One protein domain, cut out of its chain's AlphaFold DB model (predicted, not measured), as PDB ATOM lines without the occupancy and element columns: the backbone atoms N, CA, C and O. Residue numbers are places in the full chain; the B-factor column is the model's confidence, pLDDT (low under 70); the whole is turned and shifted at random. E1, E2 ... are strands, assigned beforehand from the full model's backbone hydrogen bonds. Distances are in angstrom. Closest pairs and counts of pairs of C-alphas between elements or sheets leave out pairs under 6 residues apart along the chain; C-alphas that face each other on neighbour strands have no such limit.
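This is residues 58 to 200 of the 213 residues of an uncharacterized protein of Mastigocoleus testarum BC008 (UniProt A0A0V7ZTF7). Three layers of strands are stacked: a strongly twisted sheet of E3 to E6 in the middle, a second four-stranded sheet, E7 to E10, over one of its faces, and the sharply bent hairpin of E1 and E2 partly covering the other. The long link between E6 and E7 loops out along one side, and its residues 149 to 150 pair with E1. The printed part has 143 residues, with no named helix and ten named strands, E1 to E10 in that order along the chain, and the class is all strand. The sheets run E1 - E2, E3 - E4 - E5 - E6 and E7 - E8 - E9 - E10, each antiparallel throughout. The whole is compact, with a radius of gyration of the C-alphas of 14.4 A, and its C-alphas span 44 by 31 by 30 A.

E1, residues 63 to 71, and E2, residues 76 to 84, form an antiparallel hairpin, with N 66 and O 81 within hydrogen-bond range at 2.8 A. E1 bends by 107 degrees at residue 68 and E2 by 97 degrees at residue 79. E2 runs on into E3, residues 87 to 95, across a break of 2 residues, at 67 degrees; E3 itself bends by 81 degrees at residue 90. E3, E4 at residues 102 to 111, E5 at residues 114 to 124 and E6 at residues 131 to 135 form a meander, each strand the antiparallel neighbour of the one before. Across it, N 105 and O 92 are 2.7 A apart, N 108 and O 116 2.8 A, and N 121 and O 134 2.8 A, within hydrogen-bond range. This sheet and the sheet of E1 and E2 are face to face, their strands at 33 degrees; the closest C-alphas of E2 and E4 are those of Ala 84 and Leu 108, 5.7 A apart. Residues 65 to 66 of E1 pair, parallel, with residues 149 to 150. A second meander holds E7 at residues 155 to 162, E8 at residues 165 to 171, E9 at residues 177 to 183 and E10 at residues 191 to 199; its pairs within hydrogen-bond range include N 160 and O 167, 2.9 A, N 168 and O 180, 2.9 A, and N 179 and O 196, 2.8 A. It is face to face with the sheet of E3 to E6, with 75 pairs of C-alphas within 10 A and the strands at 28 degrees. The closest C-alphas of E3 and E7 are those of Gly 92 and Ile 159, 5.2 A apart. The three sheets, face to face in turn, are a stack of sheets. E10 and E1 are apart, and E10 is an edge strand.

E1 begins at C-alpha 63, (134.591, 117.146, 24.526). E5, 11 residues, is the longest strand and measures 32.2 A from C-alpha 114 at (133.355, 124.747, 7.430) to C-alpha 124 at (120.181, 116.038, 35.437). E4 measures 27.4 A, E10 23.4 A and E7 20.7 A, while E6 has 5 residues and measures 12.7 A. E10 ends at C-alpha 199, (116.910, 120.526, 1.464).

The two C-alphas farthest apart, those of Ser 127 and Val 200, are 44.6 A from each other. The printed part runs from residue 58 to residue 200 and has no cut. The link from E6 to E7, residues 136 to 154, is long; the other links between named strands are tight or short. The mean pLDDT of the printed part is 95.0, and no printed residue is under 70.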
ATOM      1  N   LYS A  58     130.377 124.876  31.166       98.50
ATOM      2  CA  LYS A  58     131.315 125.463  30.200       98.50
ATOM      3  C   LYS A  58     131.346 124.617  28.931       98.50
ATOM      4  O   LYS A  58     131.479 123.396  29.033       98.50
ATOM      5  N   ALA A  59     131.317 125.248  27.759       98.50
ATOM      6  CA  ALA A  59     131.424 124.557  26.473       98.50
ATOM      7  C   ALA A  59     132.703 123.700  26.393       98.50
ATOM      8  O   ALA A  59     132.659 122.567  25.923       98.50
ATOM      9  N   SER A  60     133.810 124.175  26.976       98.38
ATOM     10  CA  SER A  60     135.100 123.467  27.005       98.38
ATOM     11  C   SER A  60     135.085 122.146  27.783       98.38
ATOM     12  O   SER A  60     135.945 121.292  27.568       98.38
ATOM     13  N   ARG A  61     134.098 121.929  28.664       98.12
ATOM     14  CA  ARG A  61     133.904 120.635  29.343       98.12
ATOM     15  C   ARG A  61     133.246 119.597  28.433       98.12
ATOM     16  O   ARG A  61     133.375 118.402  28.693       98.12
ATOM     17  N   LEU A  62     132.582 120.031  27.366       98.50
ATOM     18  CA  LEU A  62     131.938 119.168  26.384       98.50
ATOM     19  C   LEU A  62     132.964 118.804  25.315       98.50
ATOM     20  O   LEU A  62     133.285 119.599  24.441       98.50
ATOM     21  N   ASN A  63     133.536 117.610  25.422       98.19
ATOM     22  CA  ASN A  63     134.591 117.146  24.526       98.19
ATOM     23  C   ASN A  63     134.333 115.719  24.058       98.19
ATOM     24  O   ASN A  63     133.728 114.925  24.783       98.19
ATOM     25  N   LEU A  64     134.818 115.396  22.866       98.25
ATOM     26  CA  LEU A  64     134.692 114.085  22.242       98.25
ATOM     27  C   LEU A  64     135.875 113.809  21.307       98.25
ATOM     28  O   LEU A  64     136.631 114.716  20.945       98.25
ATOM     29  N   ARG A  65     136.021 112.549  20.907       98.44
ATOM     30  CA  ARG A  65     136.887 112.154  19.800       98.44
ATOM     31  C   ARG A  65     136.114 112.325  18.492       98.44
ATOM     32  O   ARG A  65     135.065 111.719  18.301       98.44
ATOM     33  N   VAL A  66     136.622 113.160  17.598       97.88
ATOM     34  CA  VAL A  66     136.056 113.364  16.264       97.88
ATOM     35  C   VAL A  66     136.803 112.491  15.270       97.88
ATOM     36  O   VAL A  66     138.029 112.585  15.169       97.88
ATOM     37  N   ILE A  67     136.058 111.648  14.559       97.56
ATOM     38  CA  ILE A  67     136.561 110.746  13.519       97.56
ATOM     39  C   ILE A  67     136.462 111.428  12.157       97.56
ATOM     40  O   ILE A  67     135.477 112.117  11.886       97.56
ATOM     41  N   ASP A  68     137.496 111.257  11.327       95.50
ATOM     42  CA  ASP A  68     137.609 111.843   9.982       95.50
ATOM     43  C   ASP A  68     137.249 113.349   9.952       95.50
ATOM     44  O   ASP A  68     136.623 113.863   9.023       95.50
ATOM     45  N   GLY A  69     137.632 114.078  11.005       94.00
ATOM     46  CA  GLY A  69     137.363 115.506  11.139       94.00
ATOM     47  C   GLY A  69     138.445 116.365  10.489       94.00
ATOM     48  O   GLY A  69     139.628 116.035  10.566       94.00
ATOM     49  N   LEU A  70     138.059 117.507   9.919       94.62
ATOM     50  CA  LEU A  70     138.993 118.530   9.452       94.62
ATOM     51  C   LEU A  70     139.755 119.126  10.642       94.62
ATOM     52  O   LEU A  70     139.162 119.511  11.636       94.62
ATOM     53  N   ASN A  71     141.077 119.202  10.573       95.69
ATOM     54  CA  ASN A  71     141.856 119.984  11.525       95.69
ATOM     55  C   ASN A  71     142.093 121.376  10.925       95.69
ATOM     56  O   ASN A  71     142.839 121.494   9.953       95.69
ATOM     57  N   CYS A  72     141.472 122.428  11.477       92.38
ATOM     58  CA  CYS A  72     141.543 123.766  10.867       92.38
ATOM     59  C   CYS A  72     142.963 124.353  10.802       92.38
ATOM     60  O   CYS A  72     143.255 125.136   9.901       92.38
ATOM     61  N   GLN A  73     143.851 123.987  11.734       92.38
ATOM     62  CA  GLN A  73     145.231 124.486  11.756       92.38
ATOM     63  C   GLN A  73     146.071 123.825  10.660       92.38
ATOM     64  O   GLN A  73     146.719 124.508   9.873       92.38
ATOM     65  N   ALA A  74     146.017 122.495  10.577       94.62
ATOM     66  CA  ALA A  74     146.765 121.714   9.596       94.62
ATOM     67  C   ALA A  74     146.094 121.657   8.211       94.62
ATOM     68  O   ALA A  74     146.689 121.122   7.278       94.62
ATOM     69  N   ARG A  75     144.853 122.154   8.087       92.31
ATOM     70  CA  ARG A  75     144.028 122.161   6.863       92.31
ATOM     71  C   ARG A  75     143.923 120.793   6.183       92.31
ATOM     72  O   ARG A  75     143.891 120.692   4.962       92.31
ATOM     73  N   LYS A  76     143.867 119.727   6.982       95.38
ATOM     74  CA  LYS A  76     143.733 118.346   6.502       95.38
ATOM     75  C   LYS A  76     142.817 117.537   7.407       95.38
ATOM     76  O   LYS A  76     142.649 117.866   8.582       95.38
ATOM     77  N   ILE A  77     142.244 116.469   6.866       94.62
ATOM     78  CA  ILE A  77     141.409 115.539   7.626       94.62
ATOM     79  C   ILE A  77     142.305 114.650   8.489       94.62
ATOM     80  O   ILE A  77     143.280 114.075   8.003       94.62
ATOM     81  N   PHE A  78     141.986 114.555   9.777       96.56
ATOM     82  CA  PHE A  78     142.655 113.653  10.711       96.56
ATOM     83  C   PHE A  78     141.766 112.426  10.931       96.56
ATOM     84  O   PHE A  78     140.572 112.603  11.181       96.56
ATOM     85  N   PRO A  79     142.321 111.198  10.929       95.94
ATOM     86  CA  PRO A  79     141.539 109.991  11.209       95.94
ATOM     87  C   PRO A  79     140.829 110.046  12.568       95.94
ATOM     88  O   PRO A  79     139.719 109.551  12.723       95.94
ATOM     89  N   SER A  80     141.470 110.670  13.559       97.00
ATOM     90  CA  SER A  80     140.921 110.896  14.892       97.00
ATOM     91  C   SER A  80     141.585 112.117  15.523       97.00
ATOM     92  O   SER A  80     142.809 112.239  15.500       97.00
ATOM     93  N   GLN A  81     140.800 112.981  16.163       97.62
ATOM     94  CA  GLN A  81     141.297 114.086  16.989       97.62
ATOM     95  C   GLN A  81     140.355 114.353  18.167       97.62
ATOM     96  O   GLN A  81     139.140 114.237  18.034       97.62
ATOM     97  N   ARG A  82     140.897 114.706  19.338       98.00
ATOM     98  CA  ARG A  82     140.074 115.088  20.493       98.00
ATOM     99  C   ARG A  82     139.778 116.579  20.428       98.00
ATOM    100  O   ARG A  82     140.706 117.380  20.444       98.00
ATOM    101  N   LEU A  83     138.498 116.934  20.393       98.19
ATOM    102  CA  LEU A  83     138.038 118.318  20.333       98.19
ATOM    103  C   LEU A  83     137.136 118.636  21.524       98.19
ATOM    104  O   LEU A  83     136.395 117.777  22.005       98.19
ATOM    105  N   ALA A  84     137.210 119.879  21.989       98.38
ATOM    106  CA  ALA A  84     136.350 120.432  23.026       98.38
ATOM    107  C   ALA A  84     135.468 121.540  22.441       98.38
ATOM    108  O   ALA A  84     135.849 122.197  21.473       98.38
ATOM    109  N   GLY A  85     134.298 121.750  23.038       98.44
ATOM    110  CA  GLY A  85     133.389 122.818  22.661       98.44
ATOM    111  C   GLY A  85     134.019 124.187  22.904       98.44
ATOM    112  O   GLY A  85     134.559 124.461  23.975       98.44
ATOM    113  N   ARG A  86     133.924 125.062  21.907       98.06
ATOM    114  CA  ARG A  86     134.341 126.468  21.990       98.06
ATOM    115  C   ARG A  86     133.199 127.350  22.474       98.06
ATOM    116  O   ARG A  86     133.397 128.184  23.349       98.06
ATOM    117  N   ARG A  87     132.003 127.132  21.925       98.19
ATOM    118  CA  ARG A  87     130.781 127.874  22.251       98.19
ATOM    119  C   ARG A  87     129.534 127.020  22.038       98.19
ATOM    120  O   ARG A  87     129.536 126.116  21.201       98.19
ATOM    121  N   PHE A  88     128.477 127.327  22.775       98.56
ATOM    122  CA  PHE A  88     127.131 126.824  22.542       98.56
ATOM    123  C   PHE A  88     126.509 127.498  21.319       98.56
ATOM    124  O   PHE A  88     126.779 128.663  21.018       98.56
ATOM    125  N   LEU A  89     125.660 126.759  20.614       96.94
ATOM    126  CA  LEU A  89     124.891 127.288  19.494       96.94
ATOM    127  C   LEU A  89     123.594 127.935  20.007       96.94
ATOM    128  O   LEU A  89     122.832 127.250  20.692       96.94
ATOM    129  N   PRO A  90     123.293 129.206  19.661       91.81
ATOM    130  CA  PRO A  90     122.122 129.930  20.173       91.81
ATOM    131  C   PRO A  90     120.780 129.205  20.019       91.81
ATOM    132  O   PRO A  90     119.952 129.250  20.920       91.81
ATOM    133  N   GLN A  91     120.577 128.506  18.899       88.19
ATOM    134  CA  GLN A  91     119.359 127.730  18.610       88.19
ATOM    135  C   GLN A  91     119.563 126.216  18.783       88.19
ATOM    136  O   GLN A  91     118.726 125.396  18.401       88.19
ATOM    137  N   GLY A  92     120.706 125.829  19.342       90.75
ATOM    138  CA  GLY A  92     121.136 124.449  19.466       90.75
ATOM    139  C   GLY A  92     120.855 123.860  20.838       90.75
ATOM    140  O   GLY A  92     121.694 123.119  21.321       90.75
ATOM    141  N   PHE A  93     119.748 124.167  21.513       96.19
ATOM    142  CA  PHE A  93     119.410 123.447  22.742       96.19
ATOM    143  C   PHE A  93     117.907 123.268  22.943       96.19
ATOM    144  O   PHE A  93     117.107 124.099  22.527       96.19
ATOM    145  N   SER A  94     117.525 122.163  23.585       97.31
ATOM    146  CA  SER A  94     116.129 121.847  23.897       97.31
ATOM    147  C   SER A  94     116.044 120.872  25.064       97.31
ATOM    148  O   SER A  94     116.821 119.921  25.138       97.31
ATOM    149  N   PHE A  95     115.062 121.060  25.943       96.75
ATOM    150  CA  PHE A  95     114.727 120.066  26.961       96.75
ATOM    151  C   PHE A  95     113.834 118.968  26.378       96.75
ATOM    152  O   PHE A  95     112.920 119.247  25.601       96.75
ATOM    153  N   ASN A  96     114.061 117.726  26.800       95.62
ATOM    154  CA  ASN A  96     113.085 116.658  26.676       95.62
ATOM    155  C   ASN A  96     112.034 116.846  27.788       95.62
ATOM    156  O   ASN A  96     112.378 116.754  28.971       95.62
ATOM    157  N   PRO A  97     110.752 117.069  27.451       91.56
ATOM    158  CA  PRO A  97     109.724 117.363  28.445       91.56
ATOM    159  C   PRO A  97     109.363 116.178  29.350       91.56
ATOM    160  O   PRO A  97     108.767 116.385  30.406       91.56
ATOM    161  N   LYS A  98     109.699 114.946  28.956       91.25
ATOM    162  CA  LYS A  98     109.402 113.733  29.724       91.25
ATOM    163  C   LYS A  98     110.513 113.387  30.709       91.25
ATOM    164  O   LYS A  98     110.220 112.972  31.826       91.25
ATOM    165  N   THR A  99     111.773 113.525  30.296       91.88
ATOM    166  CA  THR A  99     112.931 113.095  31.101       91.88
ATOM    167  C   THR A  99     113.648 114.246  31.799       91.88
ATOM    168  O   THR A  99     114.354 114.020  32.776       91.88
ATOM    169  N   GLY A 100     113.480 115.484  31.323       93.06
ATOM    170  CA  GLY A 100     114.249 116.637  31.792       93.06
ATOM    171  C   GLY A 100     115.676 116.700  31.236       93.06
ATOM    172  O   GLY A 100     116.414 117.619  31.589       93.06
ATOM    173  N   ASN A 101     116.063 115.768  30.359       96.12
ATOM    174  CA  ASN A 101     117.350 115.803  29.667       96.12
ATOM    175  C   ASN A 101     117.449 117.055  28.797       96.12
ATOM    176  O   ASN A 101     116.496 117.398  28.098       96.12
ATOM    177  N   LEU A 102     118.607 117.704  28.796       97.81
ATOM    178  CA  LEU A 102     118.870 118.873  27.964       97.81
ATOM    179  C   LEU A 102     119.825 118.494  26.835       97.81
ATOM    180  O   LEU A 102     120.982 118.167  27.086       97.81
ATOM    181  N   ALA A 103     119.352 118.549  25.595       98.50
ATOM    182  CA  ALA A 103     120.220 118.439  24.433       98.50
ATOM    183  C   ALA A 103     120.866 119.788  24.139       98.50
ATOM    184  O   ALA A 103     120.181 120.809  24.180       98.50
ATOM    185  N   VAL A 104     122.167 119.787  23.849       98.69
ATOM    186  CA  VAL A 104     122.955 120.987  23.551       98.69
ATOM    187  C   VAL A 104     123.891 120.736  22.376       98.69
ATOM    188  O   VAL A 104     124.581 119.722  22.314       98.69
ATOM    189  N   GLY A 105     123.926 121.677  21.447       98.62
ATOM    190  CA  GLY A 105     124.832 121.748  20.318       98.62
ATOM    191  C   GLY A 105     125.964 122.710  20.640       98.62
ATOM    192  O   GLY A 105     125.735 123.823  21.123       98.62
ATOM    193  N   VAL A 106     127.190 122.285  20.360       98.56
ATOM    194  CA  VAL A 106     128.388 123.111  20.516       98.56
ATOM    195  C   VAL A 106     129.197 123.129  19.238       98.56
ATOM    196  O   VAL A 106     129.304 122.122  18.538       98.56
ATOM    197  N   VAL A 107     129.820 124.268  18.979       98.06
ATOM    198  CA  VAL A 107     130.870 124.396  17.975       98.06
ATOM    199  C   VAL A 107     132.153 123.809  18.545       98.06
ATOM    200  O   VAL A 107     132.574 124.193  19.636       98.06
ATOM    201  N   LEU A 108     132.791 122.906  17.809       98.00
ATOM    202  CA  LEU A 108     134.098 122.340  18.148       98.00
ATOM    203  C   LEU A 108     135.216 123.131  17.476       98.00
ATOM    204  O   LEU A 108     136.187 123.526  18.116       98.00
ATOM    205  N   GLN A 109     135.064 123.372  16.175       96.38
ATOM    206  CA  GLN A 109     136.001 124.118  15.348       96.38
ATOM    207  C   GLN A 109     135.243 124.849  14.237       96.38
ATOM    208  O   GLN A 109     134.197 124.398  13.775       96.38
ATOM    209  N   GLU A 110     135.798 125.977  13.817       93.62
ATOM    210  CA  GLU A 110     135.342 126.763  12.673       93.62
ATOM    211  C   GLU A 110     136.573 127.002  11.810       93.62
ATOM    212  O   GLU A 110     137.542 127.621  12.258       93.62
ATOM    213  N   CYS A 111     136.555 126.450  10.607       89.12
ATOM    214  CA  CYS A 111     137.465 126.815   9.537       89.12
ATOM    215  C   CYS A 111     136.659 127.686   8.566       89.12
ATOM    216  O   CYS A 111     135.467 127.439   8.463       89.12
ATOM    217  N   PHE A 112     137.284 128.642   7.868       82.50
ATOM    218  CA  PHE A 112     136.666 129.570   6.892       82.50
ATOM    219  C   PHE A 112     135.164 129.332   6.608       82.50
ATOM    220  O   PHE A 112     134.340 129.961   7.263       82.50
ATOM    221  N   ASP A 113     134.827 128.348   5.762       81.00
ATOM    222  CA  ASP A 113     133.436 128.027   5.383       81.00
ATOM    223  C   ASP A 113     132.918 126.688   5.950       81.00
ATOM    224  O   ASP A 113     131.870 126.177   5.557       81.00
ATOM    225  N   ILE A 114     133.663 126.065   6.866       87.25
ATOM    226  CA  ILE A 114     133.355 124.747   7.430       87.25
ATOM    227  C   ILE A 114     133.299 124.837   8.953       87.25
ATOM    228  O   ILE A 114     134.317 124.933   9.641       87.25
ATOM    229  N   GLN A 115     132.093 124.693   9.492       92.81
ATOM    230  CA  GLN A 115     131.877 124.504  10.921       92.81
ATOM    231  C   GLN A 115     131.802 123.013  11.257       92.81
ATOM    232  O   GLN A 115     131.033 122.262  10.652       92.81
ATOM    233  N   GLN A 116     132.553 122.597  12.275       95.50
ATOM    234  CA  GLN A 116     132.407 121.292  12.909       95.50
ATOM    235  C   GLN A 116     131.780 121.451  14.287       95.50
ATOM    236  O   GLN A 116     132.266 122.207  15.132       95.50
ATOM    237  N   SER A 117     130.722 120.690  14.530       97.81
ATOM    238  CA  SER A 117     129.914 120.758  15.742       97.81
ATOM    239  C   SER A 117     129.713 119.370  16.354       97.81
ATOM    240  O   SER A 117     129.982 118.340  15.731       97.81
ATOM    241  N   ALA A 118     129.202 119.338  17.581       98.50
ATOM    242  CA  ALA A 118     128.729 118.120  18.232       98.50
ATOM    243  C   ALA A 118     127.464 118.383  19.044       98.50
ATOM    244  O   ALA A 118     127.208 119.513  19.463       98.50
ATOM    245  N   VAL A 119     126.705 117.315  19.286       98.69
ATOM    246  CA  VAL A 119     125.547 117.323  20.180       98.69
ATOM    247  C   VAL A 119     125.854 116.500  21.424       98.69
ATOM    248  O   VAL A 119     126.425 115.411  21.358       98.69
ATOM    249  N   PHE A 120     125.462 117.035  22.572       98.75
ATOM    250  CA  PHE A 120     125.570 116.391  23.871       98.75
ATOM    251  C   PHE A 120     124.202 116.359  24.542       98.75
ATOM    252  O   PHE A 120     123.386 117.258  24.343       98.75
ATOM    253  N   ILE A 121     123.975 115.350  25.377       98.50
ATOM    254  CA  ILE A 121     122.843 115.302  26.298       98.50
ATOM    255  C   ILE A 121     123.361 115.504  27.714       98.50
ATOM    256  O   ILE A 121     124.237 114.775  28.180       98.50
ATOM    257  N   LEU A 122     122.807 116.504  28.386       98.12
ATOM    258  CA  LEU A 122     123.021 116.785  29.793       98.12
ATOM    259  C   LEU A 122     121.867 116.152  30.570       98.12
ATOM    260  O   LEU A 122     120.732 116.633  30.522       98.12
ATOM    261  N   GLU A 123     122.153 115.062  31.271       96.88
ATOM    262  CA  GLU A 123     121.177 114.377  32.113       96.88
ATOM    263  C   GLU A 123     121.262 114.919  33.546       96.88
ATOM    264  O   GLU A 123     122.319 114.788  34.184       96.88
ATOM    265  N   PRO A 124     120.183 115.519  34.078       93.56
ATOM    266  CA  PRO A 124     120.181 116.038  35.437       93.56
ATOM    267  C   PRO A 124     120.352 114.901  36.446       93.56
ATOM    268  O   PRO A 124     119.571 113.953  36.491       93.56
ATOM    269  N   GLN A 125     121.358 115.016  37.307       93.00
ATOM    270  CA  GLN A 125     121.571 114.068  38.397       93.00
ATOM    271  C   GLN A 125     120.640 114.372  39.576       93.00
ATOM    272  O   GLN A 125     119.928 115.387  39.598       93.00
ATOM    273  N   ARG A 126     120.648 113.501  40.598       84.31
ATOM    274  CA  ARG A 126     119.841 113.685  41.816       84.31
ATOM    275  C   ARG A 126     119.950 115.126  42.315       84.31
ATOM    276  O   ARG A 126     121.045 115.660  42.483       84.31
ATOM    277  N   SER A 127     118.804 115.751  42.577       79.56
ATOM    278  CA  SER A 127     118.681 117.142  43.039       79.56
ATOM    279  C   SER A 127     119.144 118.249  42.071       79.56
ATOM    280  O   SER A 127     119.232 119.396  42.502       79.56
ATOM    281  N   TRP A 128     119.381 117.977  40.781       82.25
ATOM    282  CA  TRP A 128     119.732 119.012  39.785       82.25
ATOM    283  C   TRP A 128     121.018 119.798  40.119       82.25
ATOM    284  O   TRP A 128     121.231 120.912  39.646       82.25
ATOM    285  N   ARG A 129     121.881 119.225  40.970       84.69
ATOM    286  CA  ARG A 129     123.153 119.833  41.401       84.69
ATOM    287  C   ARG A 129     124.305 119.561  40.442       84.69
ATOM    288  O   ARG A 129     125.338 120.207  40.541       84.69
ATOM    289  N   SER A 130     124.147 118.586  39.559       91.06
ATOM    290  CA  SER A 130     125.131 118.226  38.548       91.06
ATOM    291  C   SER A 130     124.430 117.592  37.352       91.06
ATOM    292  O   SER A 130     123.253 117.228  37.423       91.06
ATOM    293  N   TYR A 131     125.169 117.474  36.253       95.12
ATOM    294  CA  TYR A 131     124.713 116.831  35.030       95.12
ATOM    295  C   TYR A 131     125.722 115.772  34.609       95.12
ATOM    296  O   TYR A 131     126.926 116.039  34.598       95.12
ATOM    297  N   ALA A 132     125.230 114.593  34.241       96.75
ATOM    298  CA  ALA A 132     126.018 113.636  33.480       96.75
ATOM    299  C   ALA A 132     126.007 114.050  32.004       96.75
ATOM    300  O   ALA A 132     125.008 114.563  31.498       96.75
ATOM    301  N   ILE A 133     127.141 113.870  31.328       97.75
ATOM    302  CA  ILE A 133     127.345 114.318  29.949       97.75
ATOM    303  C   ILE A 133     127.439 113.094  29.047       97.75
ATOM    304  O   ILE A 133     128.408 112.335  29.117       97.75
ATOM    305  N   TYR A 134     126.474 112.967  28.146       98.00
ATOM    306  CA  TYR A 134     126.443 111.938  27.117       98.00
ATOM    307  C   TYR A 134     126.721 112.565  25.755       98.00
ATOM    308  O   TYR A 134     126.252 113.663  25.458       98.00
ATOM    309  N   ARG A 135     127.503 111.877  24.927       98.12
ATOM    310  CA  ARG A 135     127.823 112.309  23.562       98.12
ATOM    311  C   ARG A 135     126.833 111.663  22.613       98.12
ATOM    312  O   ARG A 135     126.601 110.461  22.706       98.12
ATOM    313  N   VAL A 136     126.255 112.454  21.723       98.38
ATOM    314  CA  VAL A 136     125.426 111.918  20.646       98.38
ATOM    315  C   VAL A 136     126.358 111.437  19.544       98.38
ATOM    316  O   VAL A 136     127.178 112.205  19.044       98.38
ATOM    317  N   GLN A 137     126.255 110.156  19.204       97.81
ATOM    318  CA  GLN A 137     127.129 109.512  18.232       97.81
ATOM    319  C   GLN A 137     126.518 109.582  16.837       97.81
ATOM    320  O   GLN A 137     125.569 108.864  16.529       97.81
ATOM    321  N   LEU A 138     127.077 110.439  15.987       97.62
ATOM    322  CA  LEU A 138     126.790 110.454  14.559       97.62
ATOM    323  C   LEU A 138     127.638 109.366  13.881       97.62
ATOM    324  O   LEU A 138     128.872 109.430  13.975       97.62
ATOM    325  N   PRO A 139     127.022 108.370  13.222       96.50
ATOM    326  CA  PRO A 139     127.772 107.355  12.501       96.50
ATOM    327  C   PRO A 139     128.376 107.933  11.219       96.50
ATOM    328  O   PRO A 139     128.129 109.078  10.836       96.50
ATOM    329  N   GLY A 140     129.167 107.117  10.538       94.19
ATOM    330  CA  GLY A 140     129.741 107.450   9.246       94.19
ATOM    331  C   GLY A 140     130.310 106.208   8.582       94.19
ATOM    332  O   GLY A 140     129.848 105.097   8.831       94.19
ATOM    333  N   ARG A 141     131.325 106.407   7.739       92.31
ATOM    334  CA  ARG A 141     131.861 105.356   6.863       92.31
ATOM    335  C   ARG A 141     132.556 104.218   7.609       92.31
ATOM    336  O   ARG A 141     132.680 103.136   7.055       92.31
ATOM    337  N   LYS A 142     133.059 104.478   8.815       92.00
ATOM    338  CA  LYS A 142     133.725 103.494   9.671       92.00
ATOM    339  C   LYS A 142     132.965 103.363  10.982       92.00
ATOM    340  O   LYS A 142     132.386 104.338  11.469       92.00
ATOM    341  N   ALA A 143     133.034 102.178  11.580       92.69
ATOM    342  CA  ALA A 143     132.550 101.966  12.933       92.69
ATOM    343  C   ALA A 143     133.241 102.926  13.918       92.69
ATOM    344  O   ALA A 143     134.442 103.201  13.824       92.69
ATOM    345  N   LEU A 144     132.465 103.450  14.866       95.12
ATOM    346  CA  LEU A 144     132.992 104.285  15.937       95.12
ATOM    347  C   LEU A 144     133.716 103.395  16.959       95.12
ATOM    348  O   LEU A 144     133.173 102.356  17.332       95.12
ATOM    349  N   PRO A 145     134.910 103.785  17.435       95.06
ATOM    350  CA  PRO A 145     135.714 102.923  18.300       95.06
ATOM    351  C   PRO A 145     135.181 102.818  19.738       95.06
ATOM    352  O   PRO A 145     135.468 101.840  20.418       95.06
ATOM    353  N   ASP A 146     134.447 103.826  20.216       95.44
ATOM    354  CA  ASP A 146     133.907 103.900  21.578       95.44
ATOM    355  C   ASP A 146     132.725 104.890  21.650       95.44
ATOM    356  O   ASP A 146     132.465 105.638  20.701       95.44
ATOM    357  N   GLU A 147     132.013 104.935  22.781       93.56
ATOM    358  CA  GLU A 147     130.907 105.869  23.051       93.56
ATOM    359  C   GLU A 147     131.340 107.341  23.194       93.56
ATOM    360  O   GLU A 147     130.506 108.247  23.286       93.56
ATOM    361  N   PHE A 148     132.648 107.599  23.233       96.62
ATOM    362  CA  PHE A 148     133.223 108.939  23.315       96.62
ATOM    363  C   PHE A 148     133.581 109.511  21.941       96.62
ATOM    364  O   PHE A 148     134.125 110.619  21.865       96.62
ATOM    365  N   SER A 149     133.255 108.775  20.878       97.88
ATOM    366  CA  SER A 149     133.617 109.065  19.498       97.88
ATOM    367  C   SER A 149     132.398 109.351  18.627       97.88
ATOM    368  O   SER A 149     131.333 108.769  18.823       97.88
ATOM    369  N   SER A 150     132.558 110.242  17.648       98.12
ATOM    370  CA  SER A 150     131.521 110.587  16.668       98.12
ATOM    371  C   SER A 150     132.147 111.134  15.387       98.12
ATOM    372  O   SER A 150     133.211 111.757  15.430       98.12
ATOM    373  N   TYR A 151     131.453 110.996  14.260       97.44
ATOM    374  CA  TYR A 151     131.670 111.890  13.122       97.44
ATOM    375  C   TYR A 151     131.190 113.311  13.474       97.44
ATOM    376  O   TYR A 151     130.299 113.468  14.319       97.44
ATOM    377  N   PRO A 152     131.784 114.367  12.892       95.88
ATOM    378  CA  PRO A 152     131.394 115.735  13.205       95.88
ATOM    379  C   PRO A 152     130.004 116.033  12.643       95.88
ATOM    380  O   PRO A 152     129.713 115.761  11.477       95.88
ATOM    381  N   PHE A 153     129.167 116.686  13.445       95.94
ATOM    382  CA  PHE A 153     128.035 117.407  12.884       95.94
ATOM    383  C   PHE A 153     128.587 118.610  12.110       95.94
ATOM    384  O   PHE A 153     129.629 119.164  12.463       95.94
ATOM    385  N   ARG A 154     127.888 119.024  11.056       93.62
ATOM    386  CA  ARG A 154     128.198 120.255  10.318       93.62
ATOM    387  C   ARG A 154     127.613 121.469  11.059       93.62
ATOM    388  O   ARG A 154     127.727 121.553  12.285       93.62
ATOM    389  N   ASN A 155     126.949 122.386  10.363       94.06
ATOM    390  CA  ASN A 155     126.237 123.486  11.001       94.06
ATOM    391  C   ASN A 155     124.928 122.974  11.624       94.06
ATOM    392  O   ASN A 155     124.020 122.576  10.900       94.06
ATOM    393  N   ILE A 156     124.816 122.945  12.954       96.88
ATOM    394  CA  ILE A 156     123.559 122.563  13.613       96.88
ATOM    395  C   ILE A 156     122.618 123.767  13.591       96.88
ATOM    396  O   ILE A 156     122.897 124.803  14.189       96.88
ATOM    397  N   ILE A 157     121.477 123.589  12.934       96.06
ATOM    398  CA  ILE A 157     120.449 124.613  12.745       96.06
ATOM    399  C   ILE A 157     119.472 124.591  13.920       96.06
ATOM    400  O   ILE A 157     119.097 125.635  14.446       96.06
ATOM    401  N   LYS A 158     119.043 123.391  14.332       97.31
ATOM    402  CA  LYS A 158     118.055 123.217  15.400       97.31
ATOM    403  C   LYS A 158     118.213 121.870  16.087       97.31
ATOM    404  O   LYS A 158     118.496 120.865  15.440       97.31
ATOM    405  N   ILE A 159     117.958 121.849  17.389       98.19
ATOM    406  CA  ILE A 159     117.845 120.630  18.190       98.19
ATOM    407  C   ILE A 159     116.461 120.602  18.833       98.19
ATOM    408  O   ILE A 159     115.951 121.636  19.263       98.19
ATOM    409  N   GLY A 160     115.847 119.427  18.896       96.81
ATOM    410  CA  GLY A 160     114.547 119.243  19.524       96.81
ATOM    411  C   GLY A 160     114.313 117.808  19.958       96.81
ATOM    412  O   GLY A 160     115.099 116.916  19.653       96.81
ATOM    413  N   PHE A 161     113.202 117.596  20.656       96.56
ATOM    414  CA  PHE A 161     112.716 116.265  20.993       96.56
ATOM    415  C   PHE A 161     111.304 116.068  20.456       96.56
ATOM    416  O   PHE A 161     110.468 116.966  20.568       96.56
ATOM    417  N   PHE A 162     111.027 114.876  19.939       95.31
ATOM    418  CA  PHE A 162     109.684 114.437  19.582       95.31
ATOM    419  C   PHE A 162     109.479 113.011  20.084       95.31
ATOM    420  O   PHE A 162     110.288 112.145  19.801       95.31
ATOM    421  N   ALA A 163     108.431 112.773  20.876       91.81
ATOM    422  CA  ALA A 163     108.134 111.447  21.434       91.81
ATOM    423  C   ALA A 163     109.314 110.750  22.168       91.81
ATOM    424  O   ALA A 163     109.345 109.530  22.240       91.81
ATOM    425  N   ASN A 164     110.209 111.531  22.794       93.31
ATOM    426  CA  ASN A 164     111.515 111.156  23.378       93.31
ATOM    427  C   ASN A 164     112.691 111.011  22.416       93.31
ATOM    428  O   ASN A 164     113.824 111.021  22.899       93.31
ATOM    429  N   ASP A 165     112.454 110.941  21.118       96.56
ATOM    430  CA  ASP A 165     113.524 110.858  20.137       96.56
ATOM    431  C   ASP A 165     114.183 112.226  19.996       96.56
ATOM    432  O   ASP A 165     113.518 113.270  19.980       96.56
ATOM    433  N   LEU A 166     115.511 112.225  19.935       98.19
ATOM    434  CA  LEU A 166     116.290 113.425  19.688       98.19
ATOM    435  C   LEU A 166     116.307 113.693  18.184       98.19
ATOM    436  O   LEU A 166     116.688 112.844  17.381       98.19
ATOM    437  N   LEU A 167     115.946 114.917  17.825       98.06
ATOM    438  CA  LEU A 167     115.957 115.418  16.462       98.06
ATOM    439  C   LEU A 167     117.044 116.482  16.333       98.06
ATOM    440  O   LEU A 167     117.043 117.473  17.069       98.06
ATOM    441  N   VAL A 168     117.956 116.302  15.380       98.31
ATOM    442  CA  VAL A 168     119.018 117.272  15.091       98.31
ATOM    443  C   VAL A 168     118.925 117.684  13.632       98.31
ATOM    444  O   VAL A 168     119.247 116.909  12.734       98.31
ATOM    445  N   LYS A 169     118.502 118.925  13.391       97.50
ATOM    446  CA  LYS A 169     118.562 119.528  12.063       97.50
ATOM    447  C   LYS A 169     119.938 120.148  11.868       97.50
ATOM    448  O   LYS A 169     120.346 121.008  12.653       97.50
ATOM    449  N   HIS A 170     120.636 119.745  10.818       95.38
ATOM    450  CA  HIS A 170     121.939 120.291  10.453       95.38
ATOM    451  C   HIS A 170     122.011 120.597   8.958       95.38
ATOM    452  O   HIS A 170     121.203 120.091   8.183       95.38
ATOM    453  N   GLY A 171     122.969 121.426   8.563       93.62
ATOM    454  CA  GLY A 171     123.238 121.743   7.170       93.62
ATOM    455  C   GLY A 171     124.698 122.076   6.910       93.62
ATOM    456  O   GLY A 171     125.543 121.985   7.808       93.62
ATOM    457  N   ASP A 172     124.996 122.437   5.672       91.50
ATOM    458  CA  ASP A 172     126.323 122.842   5.217       91.50
ATOM    459  C   ASP A 172     126.310 124.193   4.496       91.50
ATOM    460  O   ASP A 172     125.279 124.855   4.415       91.50
ATOM    461  N   ALA A 173     127.483 124.616   4.024       88.62
ATOM    462  CA  ALA A 173     127.663 125.869   3.296       88.62
ATOM    463  C   ALA A 173     127.057 125.857   1.881       88.62
ATOM    464  O   ALA A 173     127.010 126.898   1.242       88.62
ATOM    465  N   SER A 174     126.609 124.699   1.388       89.75
ATOM    466  CA  SER A 174     125.958 124.556   0.084       89.75
ATOM    467  C   SER A 174     124.431 124.571   0.200       89.75
ATOM    468  O   SER A 174     123.768 124.226  -0.768       89.75
ATOM    469  N   ASP A 175     123.872 124.909   1.369       89.56
ATOM    470  CA  ASP A 175     122.435 124.898   1.686       89.56
ATOM    471  C   ASP A 175     121.756 123.513   1.684       89.56
ATOM    472  O   ASP A 175     120.524 123.397   1.782       89.56
ATOM    473  N   SER A 176     122.544 122.434   1.684       93.50
ATOM    474  CA  SER A 176     122.026 121.094   1.953       93.50
ATOM    475  C   SER A 176     121.661 120.971   3.432       93.50
ATOM    476  O   SER A 176     122.438 121.345   4.312       93.50
ATOM    477  N   GLN A 177     120.478 120.425   3.734       95.44
ATOM    478  CA  GLN A 177     119.981 120.286   5.109       95.44
ATOM    479  C   GLN A 177     119.396 118.903   5.361       95.44
ATOM    480  O   GLN A 177     118.609 118.392   4.564       95.44
ATOM    481  N   GLY A 178     119.723 118.319   6.508       96.25
ATOM    482  CA  GLY A 178     119.234 117.017   6.950       96.25
ATOM    483  C   GLY A 178     118.594 117.093   8.326       96.25
ATOM    484  O   GLY A 178     118.965 117.927   9.156       96.25
ATOM    485  N   LEU A 179     117.640 116.205   8.574       97.81
ATOM    486  CA  LEU A 179     117.097 115.931   9.893       97.81
ATOM    487  C   LEU A 179     117.577 114.554  10.343       97.81
ATOM    488  O   LEU A 179     117.165 113.536   9.792       97.81
ATOM    489  N   LEU A 180     118.445 114.542  11.345       98.19
ATOM    490  CA  LEU A 180     118.961 113.338  11.981       98.19
ATOM    491  C   LEU A 180     118.021 112.931  13.115       98.19
ATOM    492  O   LEU A 180     117.615 113.785  13.913       98.19
ATOM    493  N   VAL A 181     117.716 111.641  13.198       98.25
ATOM    494  CA  VAL A 181     116.843 111.061  14.219       98.25
ATOM    495  C   VAL A 181     117.655 110.109  15.083       98.25
ATOM    496  O   VAL A 181     118.344 109.222  14.574       98.25
ATOM    497  N   PHE A 182     117.565 110.301  16.397       98.38
ATOM    498  CA  PHE A 182     118.166 109.417  17.383       98.38
ATOM    499  C   PHE A 182     117.082 108.908  18.328       98.38
ATOM    500  O   PHE A 182     116.606 109.660  19.184       98.38
ATOM    501  N   GLY A 183     116.684 107.650  18.164       97.31
ATOM    502  CA  GLY A 183     115.655 107.042  18.990       97.31
ATOM    503  C   GLY A 183     116.190 106.439  20.276       97.31
ATOM    504  O   GLY A 183     117.379 106.501  20.614       97.31
ATOM    505  N   ASN A 184     115.271 105.868  21.044       92.19
ATOM    506  CA  ASN A 184     115.567 105.324  22.359       92.19
ATOM    507  C   ASN A 184     116.485 104.089  22.294       92.19
ATOM    508  O   ASN A 184     116.154 103.076  21.689       92.19
ATOM    509  N   SER A 185     117.604 104.143  23.018       91.19
ATOM    510  CA  SER A 185     118.568 103.040  23.159       91.19
ATOM    511  C   SER A 185     118.750 102.572  24.607       91.19
ATOM    512  O   SER A 185     119.687 101.839  24.917       91.19
ATOM    513  N   GLY A 186     117.911 103.062  25.526       89.31
ATOM    514  CA  GLY A 186     118.127 102.939  26.970       89.31
ATOM    515  C   GLY A 186     119.198 103.892  27.523       89.31
ATOM    516  O   GLY A 186     119.371 103.962  28.737       89.31
ATOM    517  N   LYS A 187     119.891 104.659  26.666       92.38
ATOM    518  CA  LYS A 187     120.835 105.718  27.058       92.38
ATOM    519  C   LYS A 187     120.265 107.109  26.734       92.38
ATOM    520  O   LYS A 187     119.596 107.252  25.712       92.38
ATOM    521  N   PRO A 188     120.592 108.163  27.512       93.19
ATOM    522  CA  PRO A 188     120.098 109.523  27.259       93.19
ATOM    523  C   PRO A 188     120.401 110.088  25.866       93.19
ATOM    524  O   PRO A 188     119.595 110.849  25.343       93.19
ATOM    525  N   ALA A 189     121.542 109.720  25.270       94.56
ATOM    526  CA  ALA A 189     121.955 110.137  23.925       94.56
ATOM    527  C   ALA A 189     121.206 109.447  22.775       94.56
ATOM    528  O   ALA A 189     121.340 109.883  21.633       94.56
ATOM    529  N   GLY A 190     120.430 108.400  23.066       95.62
ATOM    530  CA  GLY A 190     119.759 107.603  22.048       95.62
ATOM    531  C   GLY A 190     120.726 106.780  21.193       95.62
ATOM    532  O   GLY A 190     121.891 106.576  21.547       95.62
ATOM    533  N   LYS A 191     120.213 106.244  20.090       96.56
ATOM    534  CA  LYS A 191     120.972 105.602  19.010       96.56
ATOM    535  C   LYS A 191     120.513 106.226  17.700       96.56
ATOM    536  O   LYS A 191     119.344 106.553  17.568       96.56
ATOM    537  N   TYR A 192     121.432 106.422  16.761       97.38
ATOM    538  CA  TYR A 192     121.077 106.901  15.429       97.38
ATOM    539  C   TYR A 192     120.143 105.905  14.732       97.38
ATOM    540  O   TYR A 192     120.517 104.745  14.554       97.38
ATOM    541  N   ASP A 193     118.978 106.392  14.312       96.88
ATOM    542  CA  ASP A 193     117.950 105.594  13.635       96.88
ATOM    543  C   ASP A 193     117.802 105.970  12.162       96.88
ATOM    544  O   ASP A 193     117.355 105.161  11.352       96.88
ATOM    545  N   GLY A 194     118.200 107.184  11.779       96.25
ATOM    546  CA  GLY A 194     118.156 107.583  10.382       96.25
ATOM    547  C   GLY A 194     118.376 109.066  10.147       96.25
ATOM    548  O   GLY A 194     118.565 109.867  11.066       96.25
ATOM    549  N   CYS A 195     118.336 109.422   8.869       96.94
ATOM    550  CA  CYS A 195     118.441 110.791   8.405       96.94
ATOM    551  C   CYS A 195     117.503 111.013   7.227       96.94
ATOM    552  O   CYS A 195     117.443 110.196   6.310       96.94
ATOM    553  N   VAL A 196     116.802 112.140   7.252       95.44
ATOM    554  CA  VAL A 196     115.936 112.587   6.164       95.44
ATOM    555  C   VAL A 196     116.535 113.851   5.570       95.44
ATOM    556  O   VAL A 196     116.760 114.829   6.284       95.44
ATOM    557  N   VAL A 197     116.786 113.854   4.262       95.31
ATOM    558  CA  VAL A 197     117.187 115.071   3.550       95.31
ATOM    559  C   VAL A 197     115.981 116.007   3.476       95.31
ATOM    560  O   VAL A 197     114.905 115.615   3.041       95.31
ATOM    561  N   THR A 198     116.160 117.243   3.934       94.81
ATOM    562  CA  THR A 198     115.103 118.270   4.005       94.81
ATOM    563  C   THR A 198     115.321 119.428   3.035       94.81
ATOM    564  O   THR A 198     114.382 120.162   2.752       94.81
ATOM    565  N   SER A 199     116.544 119.592   2.531       93.25
ATOM    566  CA  SER A 199     116.910 120.526   1.464       93.25
ATOM    567  C   SER A 199     118.124 119.968   0.728       93.25
ATOM    568  O   SER A 199     119.017 119.408   1.374       93.25
ATOM    569  N   VAL A 200     118.152 120.114  -0.595       88.94
ATOM    570  CA  VAL A 200     119.261 119.681  -1.453       88.94
ATOM    571  C   VAL A 200     119.928 120.917  -2.035       88.94
ATOM    572  O   VAL A 200     119.300 121.670  -2.772       88.94
TER     573      VAL A 200